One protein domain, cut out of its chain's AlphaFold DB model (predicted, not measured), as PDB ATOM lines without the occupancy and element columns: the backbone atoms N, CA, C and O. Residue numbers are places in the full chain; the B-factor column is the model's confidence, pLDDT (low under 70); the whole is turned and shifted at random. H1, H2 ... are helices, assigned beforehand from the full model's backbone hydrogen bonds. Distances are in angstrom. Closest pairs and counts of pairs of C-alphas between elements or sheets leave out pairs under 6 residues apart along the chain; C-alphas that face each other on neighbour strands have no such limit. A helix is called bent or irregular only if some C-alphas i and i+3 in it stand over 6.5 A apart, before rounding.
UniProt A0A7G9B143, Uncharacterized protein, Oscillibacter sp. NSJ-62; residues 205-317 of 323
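AT A GLANCE: This is residues 205 to 317 of the 323 residues of an uncharacterized protein of Oscillibacter sp. NSJ-62 (UniProt A0A7G9B143). Helix H5 runs through the middle of this helical domain, with the long H7 packed on it and H6 beyond them at one end of the longest axis. On another side of H5, H3 crosses it and forms a hairpin with H2, while H4 packs on H2, H5 and one part of H7. The short H1 lies at the opposite end of the longest axis from H6 and touches no helix. The printed part has 113 residues with seven named helices, H1 to H7 in order, and no named strand; its class is all helix. It is compact, with a radius of gyration of the C-alphas of 13.5 A and spans of 40 by 31 by 23 A.

IN THESE COORDINATES: H1 is residues 205 to 209, 6.3 A long, and its C-alpha 205 is at (314.802, 334.838, 186.182). H2 is residues 217 to 224, 10.7 A. H3 is residues 230 to 245, 23.7 A, and is irregular: C-alphas 231 and 234 are 7.3 A apart. H4 is residues 247 to 255, 11.9 A. H5 is residues 259 to 275, 24.8 A, from C-alpha 259 at (328.270, 344.673, 212.644); it is neither bent nor irregular, but only just: C-alphas 264 and 267 are 6.5 A apart. H6 is residues 279 to 291, 18.6 A. H7 is residues 297 to 317, 30.4 A, ending with C-alpha 317 at (301.375, 348.878, 213.874).

HOW THE PARTS SIT: H4 and H5 are the hub, touching four helices each. H5 and H7 touch at a steep tilt of 41 degrees, the same way; their closest C-alphas, of Gly 270 and Tyr 310, are 4.0 A apart. H5, H6 and H7 form an up and down bundle, each running against the one before it. H5, with residues 273 to 274 alone, and H6, with residues 282 to 285 alone, only just touch, with 3 pairs of C-alphas within 8 A, the closest those of Gly 273 and Gln 282 at 6.4 A. H3 touches H5 with residues 236 to 243 alone, about perpendicular at 82 degrees; the closest C-alphas are those of Phe 240 and Ile 269, 5.0 A. H2 and H3 form a hairpin at a shallow tilt of 27 degrees. H1 and H3 are close but not clearly touching, with C-alphas of Phe 207 and Tyr 231 the closest at 7.1 A. Every O i to N i+4 pair is within hydrogen-bond range in H1, H2, H4 and H7; the counts are 10 of 12 in H3, 7 of 13 in H5 and 7 of 9 in H6.

THE WHOLE: The two C-alphas farthest apart, of Glu 205 and Ser 291, are 41.5 A apart. The printed part has no cut and no long link; H1 to H2 is short and the others are tight. The mean pLDDT of the printed part is 96.1, and no printed residue is under 70.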
ATOM      1  N   GLU A 205     314.717 336.245 186.593       90.75
ATOM      2  CA  GLU A 205     314.802 334.838 186.182       90.75
ATOM      3  C   GLU A 205     315.535 334.005 187.237       90.75
ATOM      4  O   GLU A 205     315.028 332.960 187.657       90.75
ATOM      5  N   THR A 206     316.676 334.499 187.724       90.62
ATOM      6  CA  THR A 206     317.413 333.864 188.822       90.62
ATOM      7  C   THR A 206     316.541 333.786 190.069       90.62
ATOM      8  O   THR A 206     316.406 332.710 190.643       90.62
ATOM      9  N   PHE A 207     315.865 334.874 190.452       91.12
ATOM     10  CA  PHE A 207     314.986 334.872 191.624       91.12
ATOM     11  C   PHE A 207     313.892 333.800 191.538       91.12
ATOM     12  O   PHE A 207     313.741 333.008 192.459       91.12
ATOM     13  N   HIS A 208     313.169 333.715 190.416       90.69
ATOM     14  CA  HIS A 208     312.082 332.740 190.258       90.69
ATOM     15  C   HIS A 208     312.535 331.282 190.146       90.69
ATOM     16  O   HIS A 208     311.705 330.386 190.285       90.69
ATOM     17  N   SER A 209     313.807 331.042 189.835       92.88
ATOM     18  CA  SER A 209     314.375 329.696 189.727       92.88
ATOM     19  C   SER A 209     315.182 329.279 190.959       92.88
ATOM     20  O   SER A 209     315.634 328.137 191.023       92.88
ATOM     21  N   THR A 210     315.366 330.183 191.927       95.31
ATOM     22  CA  THR A 210     316.137 329.920 193.145       95.31
ATOM     23  C   THR A 210     315.277 329.202 194.179       95.31
ATOM     24  O   THR A 210     314.261 329.723 194.625       95.31
ATOM     25  N   GLU A 211     315.733 328.036 194.625       96.19
ATOM     26  CA  GLU A 211     315.148 327.312 195.756       96.19
ATOM     27  C   GLU A 211     315.816 327.781 197.059       96.19
ATOM     28  O   GLU A 211     316.803 327.209 197.521       96.19
ATOM     29  N   PHE A 212     315.299 328.852 197.672       96.56
ATOM     30  CA  PHE A 212     315.897 329.440 198.885       96.56
ATOM     31  C   PHE A 212     315.949 328.480 200.080       96.56
ATOM     32  O   PHE A 212     316.776 328.649 200.977       96.56
ATOM     33  N   ALA A 213     315.100 327.451 200.096       96.44
ATOM     34  CA  ALA A 213     315.126 326.405 201.113       96.44
ATOM     35  C   ALA A 213     316.463 325.642 201.153       96.44
ATOM     36  O   ALA A 213     316.854 325.194 202.233       96.44
ATOM     37  N   ASP A 214     317.178 325.558 200.026       97.31
ATOM     38  CA  ASP A 214     318.468 324.870 199.920       97.31
ATOM     39  C   ASP A 214     319.641 325.721 200.434       97.31
ATOM     40  O   ASP A 214     320.731 325.199 200.670       97.31
ATOM     41  N   TYR A 215     319.440 327.028 200.644       98.00
ATOM     42  CA  TYR A 215     320.493 327.899 201.164       98.00
ATOM     43  C   TYR A 215     320.835 327.541 202.608       98.00
ATOM     44  O   TYR A 215     319.958 327.288 203.437       98.00
ATOM     45  N   THR A 216     322.119 327.614 202.954       98.06
ATOM     46  CA  THR A 216     322.540 327.604 204.364       98.06
ATOM     47  C   THR A 216     322.054 328.875 205.074       98.06
ATOM     48  O   THR A 216     321.691 329.857 204.426       98.06
ATOM     49  N   ASN A 217     322.047 328.898 206.413       98.31
ATOM     50  CA  ASN A 217     321.672 330.112 207.156       98.31
ATOM     51  C   ASN A 217     322.579 331.296 206.793       98.31
ATOM     52  O   ASN A 217     322.091 332.408 206.603       98.31
ATOM     53  N   LEU A 218     323.885 331.052 206.646       98.31
ATOM     54  CA  LEU A 218     324.839 332.088 206.259       98.31
ATOM     55  C   LEU A 218     324.557 332.594 204.842       98.31
ATOM     56  O   LEU A 218     324.478 333.799 204.629       98.31
ATOM     57  N   GLN A 219     324.335 331.684 203.892       98.06
ATOM     58  CA  GLN A 219     324.023 332.045 202.509       98.06
ATOM     59  C   GLN A 219     322.725 332.858 202.409       98.06
ATOM     60  O   GLN A 219     322.679 333.852 201.685       98.06
ATOM     61  N   LEU A 220     321.694 332.490 203.177       98.12
ATOM     62  CA  LEU A 220     320.437 333.235 203.261       98.12
ATOM     63  C   LEU A 220     320.643 334.643 203.838       98.12
ATOM     64  O   LEU A 220     320.155 335.618 203.265       98.12
ATOM     65  N   CYS A 221     321.417 334.771 204.922       98.06
ATOM     66  CA  CYS A 221     321.804 336.070 205.472       98.06
ATOM     67  C   CYS A 221     322.541 336.928 204.439       98.06
ATOM     68  O   CYS A 221     322.189 338.090 204.255       98.06
ATOM     69  N   CYS A 222     323.530 336.361 203.742       97.12
ATOM     70  CA  CYS A 222     324.309 337.071 202.731       97.12
ATOM     71  C   CYS A 222     323.441 337.529 201.552       97.12
ATOM     72  O   CYS A 222     323.576 338.667 201.107       97.12
ATOM     73  N   TYR A 223     322.494 336.703 201.096       96.38
ATOM     74  CA  TYR A 223     321.533 337.089 200.059       96.38
ATOM     75  C   TYR A 223     320.676 338.294 200.487       96.38
ATOM     76  O   TYR A 223     320.451 339.232 199.714       96.38
ATOM     77  N   LEU A 224     320.231 338.319 201.744       96.25
ATOM     78  CA  LEU A 224     319.408 339.401 202.288       96.25
ATOM     79  C   LEU A 224     320.166 340.729 202.462       96.25
ATOM     80  O   LEU A 224     319.540 341.774 202.643       96.25
ATOM     81  N   LEU A 225     321.499 340.743 202.342       93.69
ATOM     82  CA  LEU A 225     322.288 341.973 202.449       93.69
ATOM     83  C   LEU A 225     322.079 342.955 201.298       93.69
ATOM     84  O   LEU A 225     322.415 344.123 201.455       93.69
ATOM     85  N   LYS A 226     321.563 342.529 200.145       91.00
ATOM     86  CA  LYS A 226     321.221 343.436 199.033       91.00
ATOM     87  C   LYS A 226     319.790 343.267 198.544       91.00
ATOM     88  O   LYS A 226     319.300 344.168 197.872       91.00
ATOM     89  N   ALA A 227     319.114 342.183 198.929       90.56
ATOM     90  CA  ALA A 227     317.707 341.985 198.616       90.56
ATOM     91  C   ALA A 227     316.858 343.166 199.112       90.56
ATOM     92  O   ALA A 227     317.022 343.646 200.238       90.56
ATOM     93  N   ASP A 228     315.941 343.622 198.267       86.25
ATOM     94  CA  ASP A 228     314.975 344.665 198.580       86.25
ATOM     95  C   ASP A 228     313.603 344.351 197.964       86.25
ATOM     96  O   ASP A 228     313.465 343.518 197.064       86.25
ATOM     97  N   GLY A 229     312.558 344.992 198.499       87.06
ATOM     98  CA  GLY A 229     311.182 344.821 198.032       87.06
ATOM     99  C   GLY A 229     310.798 343.347 197.856       87.06
ATOM    100  O   GLY A 229     311.048 342.526 198.738       87.06
ATOM    101  N   ALA A 230     310.257 343.011 196.682       85.38
ATOM    102  CA  ALA A 230     309.813 341.656 196.354       85.38
ATOM    103  C   ALA A 230     310.930 340.595 196.432       85.38
ATOM    104  O   ALA A 230     310.641 339.449 196.759       85.38
ATOM    105  N   TYR A 231     312.195 340.963 196.189       90.00
ATOM    106  CA  TYR A 231     313.324 340.028 196.273       90.00
ATOM    107  C   TYR A 231     313.665 339.641 197.719       90.00
ATOM    108  O   TYR A 231     314.373 338.666 197.944       90.00
ATOM    109  N   SER A 232     313.170 340.395 198.706       93.31
ATOM    110  CA  SER A 232     313.423 340.147 200.131       93.31
ATOM    111  C   SER A 232     312.284 339.439 200.865       93.31
ATOM    112  O   SER A 232     312.515 338.943 201.962       93.31
ATOM    113  N   GLU A 233     311.077 339.368 200.289       91.62
ATOM    114  CA  GLU A 233     309.889 338.869 200.999       91.62
ATOM    115  C   GLU A 233     310.008 337.381 201.360       91.62
ATOM    116  O   GLU A 233     310.082 337.044 202.538       91.62
ATOM    117  N   GLU A 234     310.078 336.491 200.364       94.31
ATOM    118  CA  GLU A 234     310.182 335.044 200.601       94.31
ATOM    119  C   GLU A 234     311.454 334.662 201.387       94.31
ATOM    120  O   GLU A 234     311.338 333.948 202.388       94.31
ATOM    121  N   PRO A 235     312.658 335.161 201.039       96.75
ATOM    122  CA  PRO A 235     313.866 334.855 201.807       96.75
ATOM    123  C   PRO A 235     313.827 335.413 203.237       96.75
ATOM    124  O   PRO A 235     314.352 334.787 204.159       96.75
ATOM    125  N   GLY A 236     313.192 336.569 203.449       97.56
ATOM    126  CA  GLY A 236     313.016 337.169 204.771       97.56
ATOM    127  C   GLY A 236     312.028 336.395 205.644       97.56
ATOM    128  O   GLY A 236     312.272 336.214 206.839       97.56
ATOM    129  N   ASP A 237     310.945 335.885 205.055       96.88
ATOM    130  CA  ASP A 237     310.005 334.987 205.733       96.88
ATOM    131  C   ASP A 237     310.686 333.664 206.105       96.88
ATOM    132  O   ASP A 237     310.525 333.178 207.225       96.88
ATOM    133  N   LEU A 238     311.509 333.110 205.206       98.31
ATOM    134  CA  LEU A 238     312.290 331.903 205.477       98.31
ATOM    135  C   LEU A 238     313.309 332.120 206.604       98.31
ATOM    136  O   LEU A 238     313.428 331.266 207.483       98.31
ATOM    137  N   LEU A 239     314.019 333.254 206.613       98.56
ATOM    138  CA  LEU A 239     314.944 333.618 207.692       98.56
ATOM    139  C   LEU A 239     314.216 333.646 209.041       98.56
ATOM    140  O   LEU A 239     314.691 333.069 210.019       98.56
ATOM    141  N   PHE A 240     313.054 334.298 209.083       98.56
ATOM    142  CA  PHE A 240     312.236 334.383 210.286       98.56
ATOM    143  C   PHE A 240     311.751 333.005 210.751       98.56
ATOM    144  O   PHE A 240     311.876 332.681 211.929       98.56
ATOM    145  N   GLN A 241     311.276 332.162 209.832       98.38
ATOM    146  CA  GLN A 241     310.850 330.803 210.164       98.38
ATOM    147  C   GLN A 241     312.000 329.971 210.748       98.38
ATOM    148  O   GLN A 241     311.831 329.328 211.782       98.38
ATOM    149  N   ARG A 242     313.197 330.037 210.151       98.44
ATOM    150  CA  ARG A 242     314.385 329.334 210.665       98.44
ATOM    151  C   ARG A 242     314.805 329.822 212.049       98.44
ATOM    152  O   ARG A 242     315.245 329.013 212.861       98.44
ATOM    153  N   PHE A 243     314.635 331.113 212.338       98.56
ATOM    154  CA  PHE A 243     314.846 331.644 213.684       98.56
ATOM    155  C   PHE A 243     313.863 331.047 214.701       98.56
ATOM    156  O   PHE A 243     314.284 330.678 215.792       98.56
ATOM    157  N   LEU A 244     312.577 330.916 214.357       97.69
ATOM    158  CA  LEU A 244     311.586 330.301 215.250       97.69
ATOM    159  C   LEU A 244     311.871 328.813 215.498       97.69
ATOM    160  O   LEU A 244     311.714 328.339 216.622       97.69
ATOM    161  N   ASP A 245     312.290 328.089 214.460       97.88
ATOM    162  CA  ASP A 245     312.540 326.647 214.537       97.88
ATOM    163  C   ASP A 245     313.841 326.314 215.286       97.88
ATOM    164  O   ASP A 245     313.897 325.333 216.032       97.88
ATOM    165  N   ALA A 246     314.889 327.120 215.091       97.94
ATOM    166  CA  ALA A 246     316.225 326.894 215.643       97.94
ATOM    167  C   ALA A 246     316.919 328.222 216.022       97.94
ATOM    168  O   ALA A 246     317.895 328.629 215.378       97.94
ATOM    169  N   PRO A 247     316.466 328.902 217.093       97.19
ATOM    170  CA  PRO A 247     316.962 330.229 217.462       97.19
ATOM    171  C   PRO A 247     318.459 330.225 217.773       97.19
ATOM    172  O   PRO A 247     319.172 331.112 217.322       97.19
ATOM    173  N   GLU A 248     318.969 329.201 218.466       97.25
ATOM    174  CA  GLU A 248     320.400 329.104 218.788       97.25
ATOM    175  C   GLU A 248     321.288 329.023 217.534       97.25
ATOM    176  O   GLU A 248     322.329 329.672 217.471       97.25
ATOM    177  N   GLU A 249     320.882 328.258 216.515       97.81
ATOM    178  CA  GLU A 249     321.659 328.109 215.276       97.81
ATOM    179  C   GLU A 249     321.637 329.391 214.437       97.81
ATOM    180  O   GLU A 249     322.652 329.797 213.856       97.81
ATOM    181  N   MET A 250     320.481 330.056 214.378       98.06
ATOM    182  CA  MET A 250     320.331 331.308 213.645       98.06
ATOM    183  C   MET A 250     321.079 332.455 214.336       98.06
ATOM    184  O   MET A 250     321.763 333.229 213.666       98.06
ATOM    185  N   MET A 251     321.032 332.528 215.668       98.19
ATOM    186  CA  MET A 251     321.789 333.504 216.459       98.19
ATOM    187  C   MET A 251     323.296 333.319 216.288       98.19
ATOM    188  O   MET A 251     323.988 334.290 215.982       98.19
ATOM    189  N   ALA A 252     323.792 332.080 216.358       97.69
ATOM    190  CA  ALA A 252     325.198 331.776 216.097       97.69
ATOM    191  C   ALA A 252     325.623 332.132 214.660       97.69
ATOM    192  O   ALA A 252     326.761 332.534 214.422       97.69
ATOM    193  N   THR A 253     324.719 332.014 213.682       98.31
ATOM    194  CA  THR A 253     324.988 332.440 212.299       98.31
ATOM    195  C   THR A 253     325.044 333.965 212.177       98.31
ATOM    196  O   THR A 253     325.968 334.502 211.575       98.31
ATOM    197  N   LEU A 254     324.076 334.685 212.751       98.19
ATOM    198  CA  LEU A 254     324.042 336.152 212.716       98.19
ATOM    199  C   LEU A 254     325.240 336.765 213.453       98.19
ATOM    200  O   LEU A 254     325.798 337.760 212.992       98.19
ATOM    201  N   ALA A 255     325.677 336.146 214.551       97.06
ATOM    202  CA  ALA A 255     326.841 336.559 215.333       97.06
ATOM    203  C   ALA A 255     328.173 336.463 214.560       97.06
ATOM    204  O   ALA A 255     329.126 337.178 214.883       97.06
ATOM    205  N   GLN A 256     328.244 335.625 213.518       96.44
ATOM    206  CA  GLN A 256     329.409 335.542 212.627       96.44
ATOM    207  C   GLN A 256     329.492 336.703 211.636       96.44
ATOM    208  O   GLN A 256     330.556 336.944 211.080       96.44
ATOM    209  N   LEU A 257     328.392 337.414 211.381       96.62
ATOM    210  CA  LEU A 257     328.393 338.548 210.462       96.62
ATOM    211  C   LEU A 257     329.100 339.751 211.103       96.62
ATOM    212  O   LEU A 257     329.015 339.954 212.315       96.62
ATOM    213  N   CYS A 258     329.716 340.612 210.291       94.94
ATOM    214  CA  CYS A 258     330.206 341.900 210.779       94.94
ATOM    215  C   CYS A 258     329.036 342.802 211.224       94.94
ATOM    216  O   CYS A 258     327.888 342.632 210.799       94.94
ATOM    217  N   SER A 259     329.309 343.802 212.064       93.81
ATOM    218  CA  SER A 259     328.270 344.673 212.644       93.81
ATOM    219  C   SER A 259     327.409 345.383 211.586       93.81
ATOM    220  O   SER A 259     326.188 345.497 211.733       93.81
ATOM    221  N   ALA A 260     328.015 345.802 210.471       93.69
ATOM    222  CA  ALA A 260     327.310 346.410 209.342       93.69
ATOM    223  C   ALA A 260     326.286 345.457 208.696       93.69
ATOM    224  O   ALA A 260     325.253 345.894 208.196       93.69
ATOM    225  N   TRP A 261     326.544 344.152 208.721       96.50
ATOM    226  CA  TRP A 261     325.646 343.135 208.174       96.50
ATOM    227  C   TRP A 261     324.581 342.718 209.180       96.50
ATOM    228  O   TRP A 261     323.409 342.604 208.818       96.50
ATOM    229  N   GLN A 262     324.949 342.589 210.457       97.25
ATOM    230  CA  GLN A 262     323.996 342.329 211.541       97.25
ATOM    231  C   GLN A 262     322.887 343.386 211.572       97.25
ATOM    232  O   GLN A 262     321.707 343.044 211.601       97.25
ATOM    233  N   THR A 263     323.253 344.669 211.484       96.62
ATOM    234  CA  THR A 263     322.298 345.794 211.485       96.62
ATOM    235  C   THR A 263     321.350 345.801 210.287       96.62
ATOM    236  O   THR A 263     320.314 346.460 210.344       96.62
ATOM    237  N   ARG A 264     321.666 345.061 209.219       95.19
ATOM    238  CA  ARG A 264     320.807 344.928 208.039       95.19
ATOM    239  C   ARG A 264     319.909 343.696 208.093       95.19
ATOM    240  O   ARG A 264     318.744 343.791 207.724       95.19
ATOM    241  N   VAL A 265     320.437 342.559 208.542       97.56
ATOM    242  CA  VAL A 265     319.733 341.268 208.474       97.56
ATOM    243  C   VAL A 265     318.921 340.987 209.736       97.56
ATOM    244  O   VAL A 265     317.764 340.589 209.636       97.56
ATOM    245  N   ALA A 266     319.476 341.231 210.927       98.06
ATOM    246  CA  ALA A 266     318.807 340.909 212.191       98.06
ATOM    247  C   ALA A 266     317.432 341.598 212.356       98.06
ATOM    248  O   ALA A 266     316.484 340.924 212.767       98.06
ATOM    249  N   PRO A 267     317.241 342.878 211.967       98.19
ATOM    250  CA  PRO A 267     315.935 343.534 212.073       98.19
ATOM    251  C   PRO A 267     314.793 342.843 211.319       98.19
ATOM    252  O   PRO A 267     313.641 342.978 211.726       98.19
ATOM    253  N   ILE A 268     315.086 342.085 210.252       97.88
ATOM    254  CA  ILE A 268     314.073 341.352 209.472       97.88
ATOM    255  C   ILE A 268     313.274 340.411 210.383       97.88
ATOM    256  O   ILE A 268     312.049 340.350 210.283       97.88
ATOM    257  N   ILE A 269     313.952 339.742 211.321       98.38
ATOM    258  CA  ILE A 269     313.327 338.833 212.291       98.38
ATOM    259  C   ILE A 269     312.365 339.609 213.198       98.38
ATOM    260  O   ILE A 269     311.221 339.199 213.377       98.38
ATOM    261  N   GLY A 270     312.799 340.759 213.725       97.75
ATOM    262  CA  GLY A 270     311.976 341.590 214.609       97.75
ATOM    263  C   GLY A 270     310.736 342.155 213.910       97.75
ATOM    264  O   GLY A 270     309.632 342.064 214.444       97.75
ATOM    265  N   TYR A 271     310.884 342.669 212.683       97.12
ATOM    266  CA  TYR A 271     309.748 343.156 211.891       97.12
ATOM    267  C   TYR A 271     308.740 342.039 211.594       97.12
ATOM    268  O   TYR A 271     307.533 342.231 211.775       97.12
ATOM    269  N   ASN A 272     309.216 340.863 211.178       96.69
ATOM    270  CA  ASN A 272     308.343 339.724 210.902       96.69
ATOM    271  C   ASN A 272     307.649 339.199 212.165       96.69
ATOM    272  O   ASN A 272     306.476 338.832 212.085       96.69
ATOM    273  N   GLY A 273     308.295 339.282 213.334       95.00
ATOM    274  CA  GLY A 273     307.671 338.988 214.626       95.00
ATOM    275  C   GLY A 273     306.370 339.761 214.859       95.00
ATOM    276  O   GLY A 273     305.419 339.206 215.396       95.00
ATOM    277  N   VAL A 274     306.267 341.008 214.386       96.31
ATOM    278  CA  VAL A 274     305.027 341.797 214.495       96.31
ATOM    279  C   VAL A 274     304.075 341.545 213.332       96.31
ATOM    280  O   VAL A 274     302.874 341.379 213.542       96.31
ATOM    281  N   TYR A 275     304.572 341.552 212.095       94.44
ATOM    282  CA  TYR A 275     303.698 341.583 210.915       94.44
ATOM    283  C   TYR A 275     303.231 340.208 210.426       94.44
ATOM    284  O   TYR A 275     302.242 340.141 209.692       94.44
ATOM    285  N   ARG A 276     303.909 339.118 210.806       94.81
ATOM    286  CA  ARG A 276     303.575 337.749 210.366       94.81
ATOM    287  C   ARG A 276     302.830 336.936 211.414       94.81
ATOM    288  O   ARG A 276     302.102 336.019 211.049       94.81
ATOM    289  N   LEU A 277     302.997 337.276 212.688       95.88
ATOM    290  CA  LEU A 277     302.416 336.533 213.797       95.88
ATOM    291  C   LEU A 277     301.043 337.075 214.202       95.88
ATOM    292  O   LEU A 277     300.776 338.279 214.179       95.88
ATOM    293  N   THR A 278     300.169 336.173 214.636       95.50
ATOM    294  CA  THR A 278     298.946 336.531 215.360       95.50
ATOM    295  C   THR A 278     299.279 337.091 216.749       95.50
ATOM    296  O   THR A 278     300.343 336.794 217.291       95.50
ATOM    297  N   PRO A 279     298.359 337.823 217.411       94.31
ATOM    298  CA  PRO A 279     298.614 338.349 218.755       94.31
ATOM    299  C   PRO A 279     298.995 337.288 219.799       94.31
ATOM    300  O   PRO A 279     299.730 337.584 220.731       94.31
ATOM    301  N   SER A 280     298.507 336.049 219.670       95.19
ATOM    302  CA  SER A 280     298.917 334.955 220.563       95.19
ATOM    303  C   SER A 280     300.325 334.443 220.271       95.19
ATOM    304  O   SER A 280     301.036 334.080 221.198       95.19
ATOM    305  N   GLU A 281     300.725 334.409 219.002       96.81
ATOM    306  CA  GLU A 281     302.072 333.984 218.605       96.81
ATOM    307  C   GLU A 281     303.112 335.065 218.923       96.81
ATOM    308  O   GLU A 281     304.227 334.727 219.303       96.81
ATOM    309  N   GLN A 282     302.737 336.346 218.856       97.19
ATOM    310  CA  GLN A 282     303.565 337.472 219.308       97.19
ATOM    311  C   GLN A 282     303.988 337.316 220.773       97.19
ATOM    312  O   GLN A 282     305.158 337.494 221.087       97.19
ATOM    313  N   ILE A 283     303.074 336.883 221.650       96.75
ATOM    314  CA  ILE A 283     303.400 336.596 223.057       96.75
ATOM    315  C   ILE A 283     304.463 335.494 223.152       96.75
ATOM    316  O   ILE A 283     305.433 335.637 223.885       96.75
ATOM    317  N   SER A 284     304.314 334.405 222.390       96.81
ATOM    318  CA  SER A 284     305.309 333.325 222.379       96.81
ATOM    319  C   SER A 284     306.660 333.769 221.811       96.81
ATOM    320  O   SER A 284     307.698 333.300 222.271       96.81
ATOM    321  N   PHE A 285     306.662 334.674 220.832       98.00
ATOM    322  CA  PHE A 285     307.885 335.267 220.298       98.00
ATOM    323  C   PHE A 285     308.578 336.169 221.327       98.00
ATOM    324  O   PHE A 285     309.785 336.055 221.513       98.00
ATOM    325  N   GLU A 286     307.833 337.012 222.043       97.25
ATOM    326  CA  GLU A 286     308.366 337.828 223.141       97.25
ATOM    327  C   GLU A 286     308.957 336.948 224.254       97.25
ATOM    328  O   GLU A 286     310.088 337.168 224.677       97.25
ATOM    329  N   GLU A 287     308.254 335.884 224.659       97.50
ATOM    330  CA  GLU A 287     308.761 334.910 225.639       97.50
ATOM    331  C   GLU A 287     310.048 334.215 225.163       97.50
ATOM    332  O   GLU A 287     310.964 333.985 225.961       97.50
ATOM    333  N   LEU A 288     310.148 333.887 223.870       96.94
ATOM    334  CA  LEU A 288     311.370 333.349 223.270       96.94
ATOM    335  C   LEU A 288     312.522 334.360 223.368       96.94
ATOM    336  O   LEU A 288     313.610 333.999 223.813       96.94
ATOM    337  N   MET A 289     312.281 335.615 222.990       97.06
ATOM    338  CA  MET A 289     313.289 336.680 223.023       97.06
ATOM    339  C   MET A 289     313.771 336.978 224.450       97.06
ATOM    340  O   MET A 289     314.973 337.117 224.667       97.06
ATOM    341  N   ASP A 290     312.860 337.010 225.424       96.75
ATOM    342  CA  ASP A 290     313.166 337.279 226.836       96.75
ATOM    343  C   ASP A 290     313.908 336.122 227.521       96.75
ATOM    344  O   ASP A 290     314.669 336.334 228.471       96.75
ATOM    345  N   SER A 291     313.670 334.885 227.077       96.50
ATOM    346  CA  SER A 291     314.301 333.691 227.650       96.50
ATOM    347  C   SER A 291     315.608 333.293 226.964       96.50
ATOM    348  O   SER A 291     316.380 332.514 227.538       96.50
ATOM    349  N   TYR A 292     315.889 333.826 225.769       97.06
ATOM    350  CA  TYR A 292     317.130 333.554 225.058       97.06
ATOM    351  C   TYR A 292     318.339 334.039 225.868       97.06
ATOM    352  O   TYR A 292     318.376 335.163 226.365       97.06
ATOM    353  N   SER A 293     319.350 333.180 226.002       96.50
ATOM    354  CA  SER A 293     320.579 333.467 226.750       96.50
ATOM    355  C   SER A 293     321.771 333.525 225.791       96.50
ATOM    356  O   SER A 293     322.286 332.464 225.428       96.50
ATOM    357  N   PRO A 294     322.217 334.728 225.377       97.00
ATOM    358  CA  PRO A 294     323.347 334.886 224.467       97.00
ATOM    359  C   PRO A 294     324.624 334.223 224.977       97.00
ATOM    360  O   PRO A 294     324.993 334.370 226.146       97.00
ATOM    361  N   LYS A 295     325.312 333.510 224.084       95.94
ATOM    362  CA  LYS A 295     326.578 332.821 224.383       95.94
ATOM    363  C   LYS A 295     327.797 333.723 224.190       95.94
ATOM    364  O   LYS A 295     328.834 333.465 224.795       95.94
ATOM    365  N   THR A 296     327.669 334.768 223.371       94.19
ATOM    366  CA  THR A 296     328.740 335.730 223.069       94.19
ATOM    367  C   THR A 296     328.226 337.172 223.097       94.19
ATOM    368  O   THR A 296     327.015 337.418 223.116       94.19
ATOM    369  N   GLU A 297     329.146 338.140 223.095       94.44
ATOM    370  CA  GLU A 297     328.796 339.562 222.983       94.44
ATOM    371  C   GLU A 297     328.133 339.876 221.630       94.44
ATOM    372  O   GLU A 297     327.219 340.697 221.559       94.44
ATOM    373  N   GLU A 298     328.520 339.171 220.566       95.00
ATOM    374  CA  GLU A 298     327.916 339.283 219.238       95.00
ATOM    375  C   GLU A 298     326.478 338.768 219.229       95.00
ATOM    376  O   GLU A 298     325.596 339.441 218.699       95.00
ATOM    377  N   GLU A 299     326.199 337.618 219.855       97.62
ATOM    378  CA  GLU A 299     324.816 337.150 220.010       97.62
ATOM    379  C   GLU A 299     323.981 338.148 220.822       97.62
ATOM    380  O   GLU A 299     322.824 338.404 220.492       97.62
ATOM    381  N   GLN A 300     324.562 338.763 221.856       97.88
ATOM    382  CA  GLN A 300     323.880 339.781 222.656       97.88
ATOM    383  C   GLN A 300     323.561 341.036 221.831       97.88
ATOM    384  O   GLN A 300     322.480 341.617 221.988       97.88
ATOM    385  N   ALA A 301     324.471 341.447 220.946       97.88
ATOM    386  CA  ALA A 301     324.254 342.555 220.022       97.88
ATOM    387  C   ALA A 301     323.148 342.234 219.004       97.88
ATOM    388  O   ALA A 301     322.244 343.048 218.805       97.88
ATOM    389  N   VAL A 302     323.169 341.031 218.420       98.50
ATOM    390  CA  VAL A 302     322.125 340.550 217.500       98.50
ATOM    391  C   VAL A 302     320.761 340.522 218.186       98.50
ATOM    392  O   VAL A 302     319.796 341.039 217.622       98.50
ATOM    393  N   LEU A 303     320.673 339.992 219.412       98.50
ATOM    394  CA  LEU A 303     319.421 339.937 220.174       98.50
ATOM    395  C   LEU A 303     318.842 341.345 220.356       98.50
ATOM    396  O   LEU A 303     317.666 341.576 220.084       98.50
ATOM    397  N   GLY A 304     319.694 342.306 220.729       98.50
ATOM    398  CA  GLY A 304     319.303 343.706 220.873       98.50
ATOM    399  C   GLY A 304     318.772 344.329 219.578       98.50
ATOM    400  O   GLY A 304     317.801 345.082 219.621       98.50
ATOM    401  N   LEU A 305     319.363 343.999 218.424       98.69
ATOM    402  CA  LEU A 305     318.889 344.468 217.116       98.69
ATOM    403  C   LEU A 305     317.510 343.897 216.761       98.69
ATOM    404  O   LEU A 305     316.655 344.638 216.273       98.69
ATOM    405  N   ILE A 306     317.282 342.607 217.025       98.69
ATOM    406  CA  ILE A 306     315.988 341.952 216.786       98.69
ATOM    407  C   ILE A 306     314.910 342.578 217.683       98.69
ATOM    408  O   ILE A 306     313.871 343.002 217.175       98.69
ATOM    409  N   SER A 307     315.167 342.697 218.991       98.44
ATOM    410  CA  SER A 307     314.223 343.292 219.949       98.44
ATOM    411  C   SER A 307     313.885 344.742 219.596       98.44
ATOM    412  O   SER A 307     312.715 345.111 219.554       98.44
ATOM    413  N   ALA A 308     314.887 345.559 219.256       98.44
ATOM    414  CA  ALA A 308     314.658 346.952 218.875       98.44
ATOM    415  C   ALA A 308     313.787 347.083 217.611       98.44
ATOM    416  O   ALA A 308     312.927 347.964 217.536       98.44
ATOM    417  N   ALA A 309     313.992 346.207 216.621       98.50
ATOM    418  CA  ALA A 309     313.183 346.187 215.408       98.50
ATOM    419  C   ALA A 309     311.734 345.760 215.689       98.50
ATOM    420  O   ALA A 309     310.806 346.379 215.162       98.50
ATOM    421  N   TYR A 310     311.539 344.761 216.554       98.38
ATOM    422  CA  TYR A 310     310.214 344.330 217.002       98.38
ATOM    423  C   TYR A 310     309.455 345.470 217.698       98.38
ATOM    424  O   TYR A 310     308.344 345.812 217.288       98.38
ATOM    425  N   ASP A 311     310.082 346.140 218.669       97.81
ATOM    426  CA  ASP A 311     309.482 347.271 219.390       97.81
ATOM    427  C   ASP A 311     309.074 348.403 218.437       97.81
ATOM    428  O   ASP A 311     307.965 348.947 218.510       97.81
ATOM    429  N   GLN A 312     309.958 348.745 217.496       97.31
ATOM    430  CA  GLN A 312     309.681 349.763 216.488       97.31
ATOM    431  C   GLN A 312     308.465 349.389 215.625       97.31
ATOM    432  O   GLN A 312     307.605 350.237 215.358       97.31
ATOM    433  N   ALA A 313     308.383 348.129 215.197       96.69
ATOM    434  CA  ALA A 313     307.290 347.610 214.383       96.69
ATOM    435  C   ALA A 313     305.957 347.608 215.144       96.69
ATOM    436  O   ALA A 313     304.926 348.018 214.599       96.69
ATOM    437  N   ALA A 314     305.979 347.206 216.417       95.00
ATOM    438  CA  ALA A 314     304.805 347.161 217.282       95.00
ATOM    439  C   ALA A 314     304.219 348.565 217.487       95.00
ATOM    440  O   ALA A 314     303.009 348.767 217.334       95.00
ATOM    441  N   ILE A 315     305.077 349.562 217.732       95.12
ATOM    442  CA  ILE A 315     304.676 350.974 217.840       95.12
ATOM    443  C   ILE A 315     304.036 351.461 216.533       95.12
ATOM    444  O   ILE A 315     302.974 352.091 216.560       95.12
ATOM    445  N   ALA A 316     304.651 351.165 215.384       93.31
ATOM    446  CA  ALA A 316     304.132 351.573 214.078       93.31
ATOM    447  C   ALA A 316     302.774 350.923 213.758       93.31
ATOM    448  O   ALA A 316     301.852 351.602 213.298       93.31
ATOM    449  N   SER A 317     302.626 349.628 214.048       90.94
ATOM    450  CA  SER A 317     301.375 348.878 213.874       90.94
ATOM    451  C   SER A 317     300.250 349.446 214.745       90.94
ATOM    452  O   SER A 317     299.151 349.723 214.257       90.94
TER     453      SER A 317